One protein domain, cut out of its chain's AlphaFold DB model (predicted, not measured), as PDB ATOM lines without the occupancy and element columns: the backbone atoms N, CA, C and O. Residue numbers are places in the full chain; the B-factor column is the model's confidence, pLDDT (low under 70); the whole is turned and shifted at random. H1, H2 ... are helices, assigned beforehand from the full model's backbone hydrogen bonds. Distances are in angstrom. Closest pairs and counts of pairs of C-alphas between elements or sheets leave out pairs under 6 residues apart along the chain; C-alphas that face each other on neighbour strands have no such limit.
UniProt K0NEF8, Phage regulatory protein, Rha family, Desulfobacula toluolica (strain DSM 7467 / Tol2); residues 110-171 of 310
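Overview. This is residues 110 to 171 of the 310 residues of the protein "Phage regulatory protein, Rha family" of Desulfobacula toluolica (strain DSM 7467 / Tol2) (UniProt K0NEF8). One long helix, H1, sticks out as a bare arm over residues 110 to 129; after its last residue, Tyr 142, the backbone folds back through the short H2 and turns again into H3, which packs side by side with residues 134 to 142 of H1 and runs on beyond them in the same direction. The arm makes much of the length, and the remaining 42 residues form a small body spanning 31 by 19 by 15 A. The printed part has 62 residues with three named helices, in the order H1, H2, H3, and no named strand; the class is all helix. The whole is extended, with a radius of gyration of the C-alphas of 16.4 A and spans of 57 by 18 by 16 A.

Arrangement. H1, residues 110 to 142, stands free over residues 110 to 129. H2, residues 148 to 151, touches H1 at residues 134 to 141 of H1 alone; their closest C-alphas, those of Ala 134 and Leu 151, are 6.3 A apart. H3, residues 155 to 170, touches H1 at residues 134 to 142 of H1 alone, with the C-alphas of Ala 138 and Thr 161 the closest at 6.2 A. H1 and H3 run the same way at a shallow tilt of 16 degrees. H2 and H3 touch only at the corner by their link, and only just, with 3 pairs of C-alphas within 8 A; the closest C-alphas are those of Leu 151 and Gln 158, 5.3 A apart. In H1 and H3 every O i to N i+4 pair is within hydrogen-bond range. H2 is too short for such a pair, and its 1 pair of O i and N i+3 is within range.

Along the chain. H1 begins at C-alpha 110, at (-57.160, -17.852, 323.801), and ends at C-alpha 142, at (-64.152, 5.548, 283.653), 47.0 A from first to last C-alpha. H2 is the four residues from Phe 148 to Leu 151. H3 begins at Pro 155 and measures 22.2 A to C-alpha 170, at (-56.374, 5.782, 271.839).

Size, cuts and confidence. The C-alphas of Leu 110 and Arg 170 are the two farthest apart, at 57.1 A. The printed part has no cut. The links from H1 to H2, of 5 residues, and from H2 to H3, of 3 residues, are tight. The mean pLDDT of the printed part is 72.9; it is under 70 in 20 residues, namely residues 110 to 112, 135, 138 to 139, 141 to 146 and 164 to 171.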
ATOM      1  N   LEU A 110     -56.207 -17.504 324.862       57.78
ATOM      2  CA  LEU A 110     -57.160 -17.852 323.801       57.78
ATOM      3  C   LEU A 110     -58.130 -16.693 323.543       57.78
ATOM      4  O   LEU A 110     -58.444 -16.404 322.394       57.78
ATOM      5  N   ASN A 111     -58.544 -15.990 324.602       64.94
ATOM      6  CA  ASN A 111     -59.374 -14.789 324.495       64.94
ATOM      7  C   ASN A 111     -58.593 -13.599 323.919       64.94
ATOM      8  O   ASN A 111     -59.136 -12.859 323.106       64.94
ATOM      9  N   GLN A 112     -57.316 -13.433 324.279       69.06
ATOM     10  CA  GLN A 112     -56.435 -12.428 323.678       69.06
ATOM     11  C   GLN A 112     -56.152 -12.735 322.204       69.06
ATOM     12  O   GLN A 112     -56.261 -11.832 321.379       69.06
ATOM     13  N   LYS A 113     -55.891 -14.003 321.844       72.88
ATOM     14  CA  LYS A 113     -55.778 -14.440 320.443       72.88
ATOM     15  C   LYS A 113     -57.088 -14.258 319.678       72.88
ATOM     16  O   LYS A 113     -57.075 -13.785 318.552       72.88
ATOM     17  N   ALA A 114     -58.234 -14.579 320.275       71.88
ATOM     18  CA  ALA A 114     -59.532 -14.349 319.646       71.88
ATOM     19  C   ALA A 114     -59.804 -12.848 319.442       71.88
ATOM     20  O   ALA A 114     -60.340 -12.456 318.406       71.88
ATOM     21  N   ALA A 115     -59.403 -12.000 320.391       75.62
ATOM     22  CA  ALA A 115     -59.516 -10.551 320.279       75.62
ATOM     23  C   ALA A 115     -58.579  -9.975 319.205       75.62
ATOM     24  O   ALA A 115     -59.027  -9.144 318.415       75.62
ATOM     25  N   SER A 116     -57.328 -10.442 319.120       80.00
ATOM     26  CA  SER A 116     -56.386 -10.002 318.085       80.00
ATOM     27  C   SER A 116     -56.818 -10.458 316.691       80.00
ATOM     28  O   SER A 116     -56.857  -9.638 315.779       80.00
ATOM     29  N   ILE A 117     -57.268 -11.709 316.537       83.00
ATOM     30  CA  ILE A 117     -57.824 -12.227 315.276       83.00
ATOM     31  C   ILE A 117     -59.074 -11.435 314.872       83.00
ATOM     32  O   ILE A 117     -59.252 -11.094 313.705       83.00
ATOM     33  N   LYS A 118     -59.950 -11.102 315.828       80.38
ATOM     34  CA  LYS A 118     -61.144 -10.289 315.560       80.38
ATOM     35  C   LYS A 118     -60.777  -8.859 315.149       80.38
ATOM     36  O   LYS A 118     -61.418  -8.315 314.251       80.38
ATOM     37  N   ALA A 119     -59.763  -8.261 315.772       85.56
ATOM     38  CA  ALA A 119     -59.254  -6.944 315.399       85.56
ATOM     39  C   ALA A 119     -58.651  -6.956 313.985       85.56
ATOM     40  O   ALA A 119     -59.017  -6.119 313.164       85.56
ATOM     41  N   GLU A 120     -57.823  -7.951 313.663       88.19
ATOM     42  CA  GLU A 120     -57.243  -8.136 312.328       88.19
ATOM     43  C   GLU A 120     -58.324  -8.348 311.259       88.19
ATOM     44  O   GLU A 120     -58.302  -7.708 310.206       88.19
ATOM     45  N   LEU A 121     -59.336  -9.172 311.550       84.50
ATOM     46  CA  LEU A 121     -60.484  -9.382 310.666       84.50
ATOM     47  C   LEU A 121     -61.244  -8.072 310.409       84.50
ATOM     48  O   LEU A 121     -61.665  -7.817 309.281       84.50
ATOM     49  N   ASN A 122     -61.432  -7.244 311.438       84.62
ATOM     50  CA  ASN A 122     -62.107  -5.955 311.306       84.62
ATOM     51  C   ASN A 122     -61.289  -4.972 310.460       84.62
ATOM     52  O   ASN A 122     -61.850  -4.355 309.555       84.62
ATOM     53  N   SER A 123     -59.974  -4.886 310.678       84.44
ATOM     54  CA  SER A 123     -59.071  -4.080 309.847       84.44
ATOM     55  C   SER A 123     -59.086  -4.546 308.389       84.44
ATOM     56  O   SER A 123     -59.210  -3.733 307.473       84.44
ATOM     57  N   ARG A 124     -59.070  -5.863 308.151       82.38
ATOM     58  CA  ARG A 124     -59.157  -6.440 306.802       82.38
ATOM     59  C   ARG A 124     -60.502  -6.158 306.130       82.38
ATOM     60  O   ARG A 124     -60.541  -5.867 304.941       82.38
ATOM     61  N   LYS A 125     -61.611  -6.206 306.875       80.56
ATOM     62  CA  LYS A 125     -62.938  -5.806 306.371       80.56
ATOM     63  C   LYS A 125     -62.989  -4.321 306.012       80.56
ATOM     64  O   LYS A 125     -63.589  -3.982 304.994       80.56
ATOM     65  N   ALA A 126     -62.369  -3.456 306.815       79.19
ATOM     66  CA  ALA A 126     -62.279  -2.030 306.517       79.19
ATOM     67  C   ALA A 126     -61.496  -1.789 305.217       79.19
ATOM     68  O   ALA A 126     -62.015  -1.123 304.327       79.19
ATOM     69  N   LEU A 127     -60.335  -2.435 305.053       81.06
ATOM     70  CA  LEU A 127     -59.544  -2.387 303.816       81.06
ATOM     71  C   LEU A 127     -60.344  -2.856 302.598       81.06
ATOM     72  O   LEU A 127     -60.441  -2.127 301.620       81.06
ATOM     73  N   LEU A 128     -61.008  -4.014 302.677       77.38
ATOM     74  CA  LEU A 128     -61.857  -4.517 301.586       77.38
ATOM     75  C   LEU A 128     -63.012  -3.564 301.242       77.38
ATOM     76  O   LEU A 128     -63.463  -3.512 300.100       77.38
ATOM     77  N   THR A 129     -63.536  -2.841 302.231       78.62
ATOM     78  CA  THR A 129     -64.596  -1.850 302.009       78.62
ATOM     79  C   THR A 129     -64.040  -0.627 301.291       78.62
ATOM     80  O   THR A 129     -64.654  -0.168 300.330       78.62
ATOM     81  N   MET A 130     -62.862  -0.154 301.697       76.00
ATOM     82  CA  MET A 130     -62.161   0.937 301.024       76.00
ATOM     83  C   MET A 130     -61.763   0.557 299.590       76.00
ATOM     84  O   MET A 130     -61.992   1.340 298.677       76.00
ATOM     85  N   GLU A 131     -61.268  -0.662 299.352       74.69
ATOM     86  CA  GLU A 131     -60.961  -1.163 298.004       74.69
ATOM     87  C   GLU A 131     -62.209  -1.235 297.116       74.69
ATOM     88  O   GLU A 131     -62.157  -0.874 295.942       74.69
ATOM     89  N   LYS A 132     -63.355  -1.662 297.662       74.56
ATOM     90  CA  LYS A 132     -64.632  -1.641 296.930       74.56
ATOM     91  C   LYS A 132     -65.056  -0.222 296.570       74.56
ATOM     92  O   LYS A 132     -65.462   0.008 295.436       74.56
ATOM     93  N   GLN A 133     -64.942   0.717 297.509       78.50
ATOM     94  CA  GLN A 133     -65.244   2.129 297.266       78.50
ATOM     95  C   GLN A 133     -64.322   2.716 296.195       78.50
ATOM     96  O   GLN A 133     -64.811   3.333 295.255       78.50
ATOM     97  N   ALA A 134     -63.018   2.452 296.280       73.31
ATOM     98  CA  ALA A 134     -62.048   2.873 295.276       73.31
ATOM     99  C   ALA A 134     -62.340   2.242 293.907       73.31
ATOM    100  O   ALA A 134     -62.256   2.911 292.883       73.31
ATOM    101  N   MET A 135     -62.753   0.973 293.862       69.75
ATOM    102  CA  MET A 135     -63.162   0.311 292.621       69.75
ATOM    103  C   MET A 135     -64.440   0.920 292.030       69.75
ATOM    104  O   MET A 135     -64.559   1.048 290.811       69.75
ATOM    105  N   ASP A 136     -65.408   1.294 292.860       72.31
ATOM    106  CA  ASP A 136     -66.607   1.991 292.403       72.31
ATOM    107  C   ASP A 136     -66.289   3.413 291.924       72.31
ATOM    108  O   ASP A 136     -66.853   3.843 290.915       72.31
ATOM    109  N   GLU A 137     -65.333   4.096 292.553       76.12
ATOM    110  CA  GLU A 137     -64.829   5.386 292.084       76.12
ATOM    111  C   GLU A 137     -64.064   5.245 290.765       76.12
ATOM    112  O   GLU A 137     -64.341   5.978 289.824       76.12
ATOM    113  N   ALA A 138     -63.223   4.221 290.596       68.00
ATOM    114  CA  ALA A 138     -62.587   3.901 289.316       68.00
ATOM    115  C   ALA A 138     -63.624   3.674 288.201       68.00
ATOM    116  O   ALA A 138     -63.472   4.177 287.085       68.00
ATOM    117  N   LYS A 139     -64.742   2.994 288.504       67.88
ATOM    118  CA  LYS A 139     -65.869   2.885 287.564       67.88
ATOM    119  C   LYS A 139     -66.509   4.243 287.295       67.88
ATOM    120  O   LYS A 139     -66.904   4.477 286.160       67.88
ATOM    121  N   ARG A 140     -66.659   5.120 288.293       71.31
ATOM    122  CA  ARG A 140     -67.191   6.484 288.116       71.31
ATOM    123  C   ARG A 140     -66.266   7.364 287.274       71.31
ATOM    124  O   ARG A 140     -66.771   8.088 286.425       71.31
ATOM    125  N   ILE A 141     -64.953   7.248 287.449       67.75
ATOM    126  CA  ILE A 141     -63.919   7.931 286.663       67.75
ATOM    127  C   ILE A 141     -63.929   7.439 285.216       67.75
ATOM    128  O   ILE A 141     -63.971   8.251 284.296       67.75
ATOM    129  N   TYR A 142     -63.967   6.119 284.994       61.09
ATOM    130  CA  TYR A 142     -64.152   5.548 283.653       61.09
ATOM    131  C   TYR A 142     -65.434   6.076 283.000       61.09
ATOM    132  O   TYR A 142     -65.495   6.350 281.805       61.09
ATOM    133  N   ARG A 143     -66.451   6.274 283.837       56.81
ATOM    134  CA  ARG A 143     -67.722   6.896 283.510       56.81
ATOM    135  C   ARG A 143     -67.689   8.438 283.512       56.81
ATOM    136  O   ARG A 143     -68.746   9.047 283.555       56.81
ATOM    137  N   GLY A 144     -66.545   9.112 283.532       57.47
ATOM    138  CA  GLY A 144     -66.465  10.578 283.452       57.47
ATOM    139  C   GLY A 144     -67.153  11.384 284.571       57.47
ATOM    140  O   GLY A 144     -67.321  12.587 284.408       57.47
ATOM    141  N   HIS A 145     -67.551  10.754 285.684       55.41
ATOM    142  CA  HIS A 145     -68.230  11.380 286.841       55.41
ATOM    143  C   HIS A 145     -67.380  11.395 288.114       55.41
ATOM    144  O   HIS A 145     -67.904  11.677 289.196       55.41
ATOM    145  N   GLY A 146     -66.121  10.983 288.017       66.69
ATOM    146  CA  GLY A 146     -65.239  10.778 289.161       66.69
ATOM    147  C   GLY A 146     -63.951  11.578 289.059       66.69
ATOM    148  O   GLY A 146     -63.578  12.015 287.967       66.69
ATOM    149  N   ASN A 147     -63.277  11.752 290.193       77.44
ATOM    150  CA  ASN A 147     -62.004  12.455 290.270       77.44
ATOM    151  C   ASN A 147     -60.851  11.452 290.366       77.44
ATOM    152  O   ASN A 147     -60.794  10.632 291.276       77.44
ATOM    153  N   PHE A 148     -59.911  11.520 289.425       78.50
ATOM    154  CA  PHE A 148     -58.794  10.579 289.353       78.50
ATOM    155  C   PHE A 148     -57.873  10.631 290.585       78.50
ATOM    156  O   PHE A 148     -57.294   9.608 290.968       78.50
ATOM    157  N   ASP A 149     -57.768  11.793 291.229       83.31
ATOM    158  CA  ASP A 149     -56.933  11.980 292.420       83.31
ATOM    159  C   ASP A 149     -57.477  11.235 293.647       83.31
ATOM    160  O   ASP A 149     -56.708  10.856 294.533       83.31
ATOM    161  N   ASP A 150     -58.772  10.903 293.660       82.75
ATOM    162  CA  ASP A 150     -59.408  10.152 294.747       82.75
ATOM    163  C   ASP A 150     -58.872   8.705 294.842       82.75
ATOM    164  O   ASP A 150     -59.040   8.029 295.859       82.75
ATOM    165  N   LEU A 151     -58.164   8.227 293.808       84.56
ATOM    166  CA  LEU A 151     -57.494   6.922 293.784       84.56
ATOM    167  C   LEU A 151     -56.035   6.957 294.267       84.56
ATOM    168  O   LEU A 151     -55.383   5.913 294.250       84.56
ATOM    169  N   ALA A 152     -55.502   8.101 294.711       84.81
ATOM    170  CA  ALA A 152     -54.088   8.234 295.094       84.81
ATOM    171  C   ALA A 152     -53.647   7.258 296.203       84.81
ATOM    172  O   ALA A 152     -52.497   6.821 296.233       84.81
ATOM    173  N   ALA A 153     -54.568   6.861 297.086       82.31
ATOM    174  CA  ALA A 153     -54.317   5.866 298.129       82.31
ATOM    175  C   ALA A 153     -54.202   4.416 297.602       82.31
ATOM    176  O   ALA A 153     -53.810   3.524 298.354       82.31
ATOM    177  N   PHE A 154     -54.512   4.165 296.322       84.31
ATOM    178  CA  PHE A 154     -54.522   2.840 295.686       84.31
ATOM    179  C   PHE A 154     -53.692   2.834 294.389       84.31
ATOM    180  O   PHE A 154     -54.258   2.794 293.293       84.31
ATOM    181  N   PRO A 155     -52.345   2.811 294.470       80.38
ATOM    182  CA  PRO A 155     -51.468   3.046 293.319       80.38
ATOM    183  C   PRO A 155     -51.692   2.091 292.137       80.38
ATOM    184  O   PRO A 155     -51.681   2.516 290.985       80.38
ATOM    185  N   GLN A 156     -51.936   0.804 292.413       75.50
ATOM    186  CA  GLN A 156     -52.200  -0.191 291.366       75.50
ATOM    187  C   GLN A 156     -53.518   0.090 290.635       75.50
ATOM    188  O   GLN A 156     -53.560   0.092 289.407       75.50
ATOM    189  N   LEU A 157     -54.589   0.375 291.382       76.44
ATOM    190  CA  LEU A 157     -55.900   0.679 290.812       76.44
ATOM    191  C   LEU A 157     -55.882   2.015 290.056       76.44
ATOM    192  O   LEU A 157     -56.483   2.130 288.989       76.44
ATOM    193  N   GLN A 158     -55.157   3.006 290.579       82.19
ATOM    194  CA  GLN A 158     -54.941   4.293 289.928       82.19
ATOM    195  C   GLN A 158     -54.215   4.125 288.584       82.19
ATOM    196  O   GLN A 158     -54.662   4.675 287.578       82.19
ATOM    197  N   ALA A 159     -53.147   3.320 288.536       75.62
ATOM    198  CA  ALA A 159     -52.427   3.010 287.300       75.62
ATOM    199  C   ALA A 159     -53.324   2.295 286.277       75.62
ATOM    200  O   ALA A 159     -53.451   2.759 285.150       75.62
ATOM    201  N   MET A 160     -54.047   1.248 286.688       71.94
ATOM    202  CA  MET A 160     -54.978   0.539 285.798       71.94
ATOM    203  C   MET A 160     -56.088   1.448 285.257       71.94
ATOM    204  O   MET A 160     -56.480   1.335 284.098       71.94
ATOM    205  N   THR A 161     -56.600   2.358 286.091       72.44
ATOM    206  CA  THR A 161     -57.622   3.328 285.675       72.44
ATOM    207  C   THR A 161     -57.047   4.307 284.652       72.44
ATOM    208  O   THR A 161     -57.712   4.602 283.662       72.44
ATOM    209  N   ARG A 162     -55.802   4.767 284.835       79.81
ATOM    210  CA  ARG A 162     -55.090   5.608 283.860       79.81
ATOM    211  C   ARG A 162     -54.921   4.885 282.530       79.81
ATOM    212  O   ARG A 162     -55.326   5.430 281.509       79.81
ATOM    213  N   ASP A 163     -54.402   3.662 282.554       71.56
ATOM    214  CA  ASP A 163     -54.166   2.861 281.353       71.56
ATOM    215  C   ASP A 163     -55.476   2.596 280.603       71.56
ATOM    216  O   ASP A 163     -55.545   2.756 279.389       71.56
ATOM    217  N   ALA A 164     -56.557   2.268 281.318       65.25
ATOM    218  CA  ALA A 164     -57.878   2.081 280.720       65.25
ATOM    219  C   ALA A 164     -58.425   3.372 280.083       65.25
ATOM    220  O   ALA A 164     -59.017   3.320 279.004       65.25
ATOM    221  N   LEU A 165     -58.213   4.533 280.715       65.38
ATOM    222  CA  LEU A 165     -58.579   5.835 280.149       65.38
ATOM    223  C   LEU A 165     -57.725   6.187 278.924       65.38
ATOM    224  O   LEU A 165     -58.249   6.729 277.954       65.38
ATOM    225  N   GLU A 166     -56.425   5.894 278.942       67.56
ATOM    226  CA  GLU A 166     -55.528   6.111 277.803       67.56
ATOM    227  C   GLU A 166     -55.860   5.185 276.633       67.56
ATOM    228  O   GLU A 166     -55.914   5.636 275.490       67.56
ATOM    229  N   LEU A 167     -56.163   3.916 276.910       52.84
ATOM    230  CA  LEU A 167     -56.664   2.976 275.914       52.84
ATOM    231  C   LEU A 167     -57.996   3.451 275.338       52.84
ATOM    232  O   LEU A 167     -58.133   3.457 274.124       52.84
ATOM    233  N   TYR A 168     -58.923   3.941 276.165       51.97
ATOM    234  CA  TYR A 168     -60.176   4.534 275.690       51.97
ATOM    235  C   TYR A 168     -59.942   5.762 274.792       51.97
ATOM    236  O   TYR A 168     -60.603   5.917 273.766       51.97
ATOM    237  N   LYS A 169     -58.971   6.621 275.142       55.88
ATOM    238  CA  LYS A 169     -58.563   7.779 274.323       55.88
ATOM    239  C   LYS A 169     -57.916   7.361 272.998       55.88
ATOM    240  O   LYS A 169     -58.070   8.068 272.005       55.88
ATOM    241  N   ARG A 170     -57.174   6.248 272.985       43.56
ATOM    242  CA  ARG A 170     -56.374   5.782 271.839       43.56
ATOM    243  C   ARG A 170     -57.150   4.864 270.894       43.56
ATOM    244  O   ARG A 170     -56.929   4.932 269.693       43.56
ATOM    245  N   ASN A 171     -58.046   4.042 271.433       42.28
ATOM    246  CA  ASN A 171     -58.875   3.060 270.742       42.28
ATOM    247  C   ASN A 171     -60.230   2.962 271.472       42.28
ATOM    248  O   ASN A 171     -60.324   2.251 272.473       42.28
TER     249      ASN A 171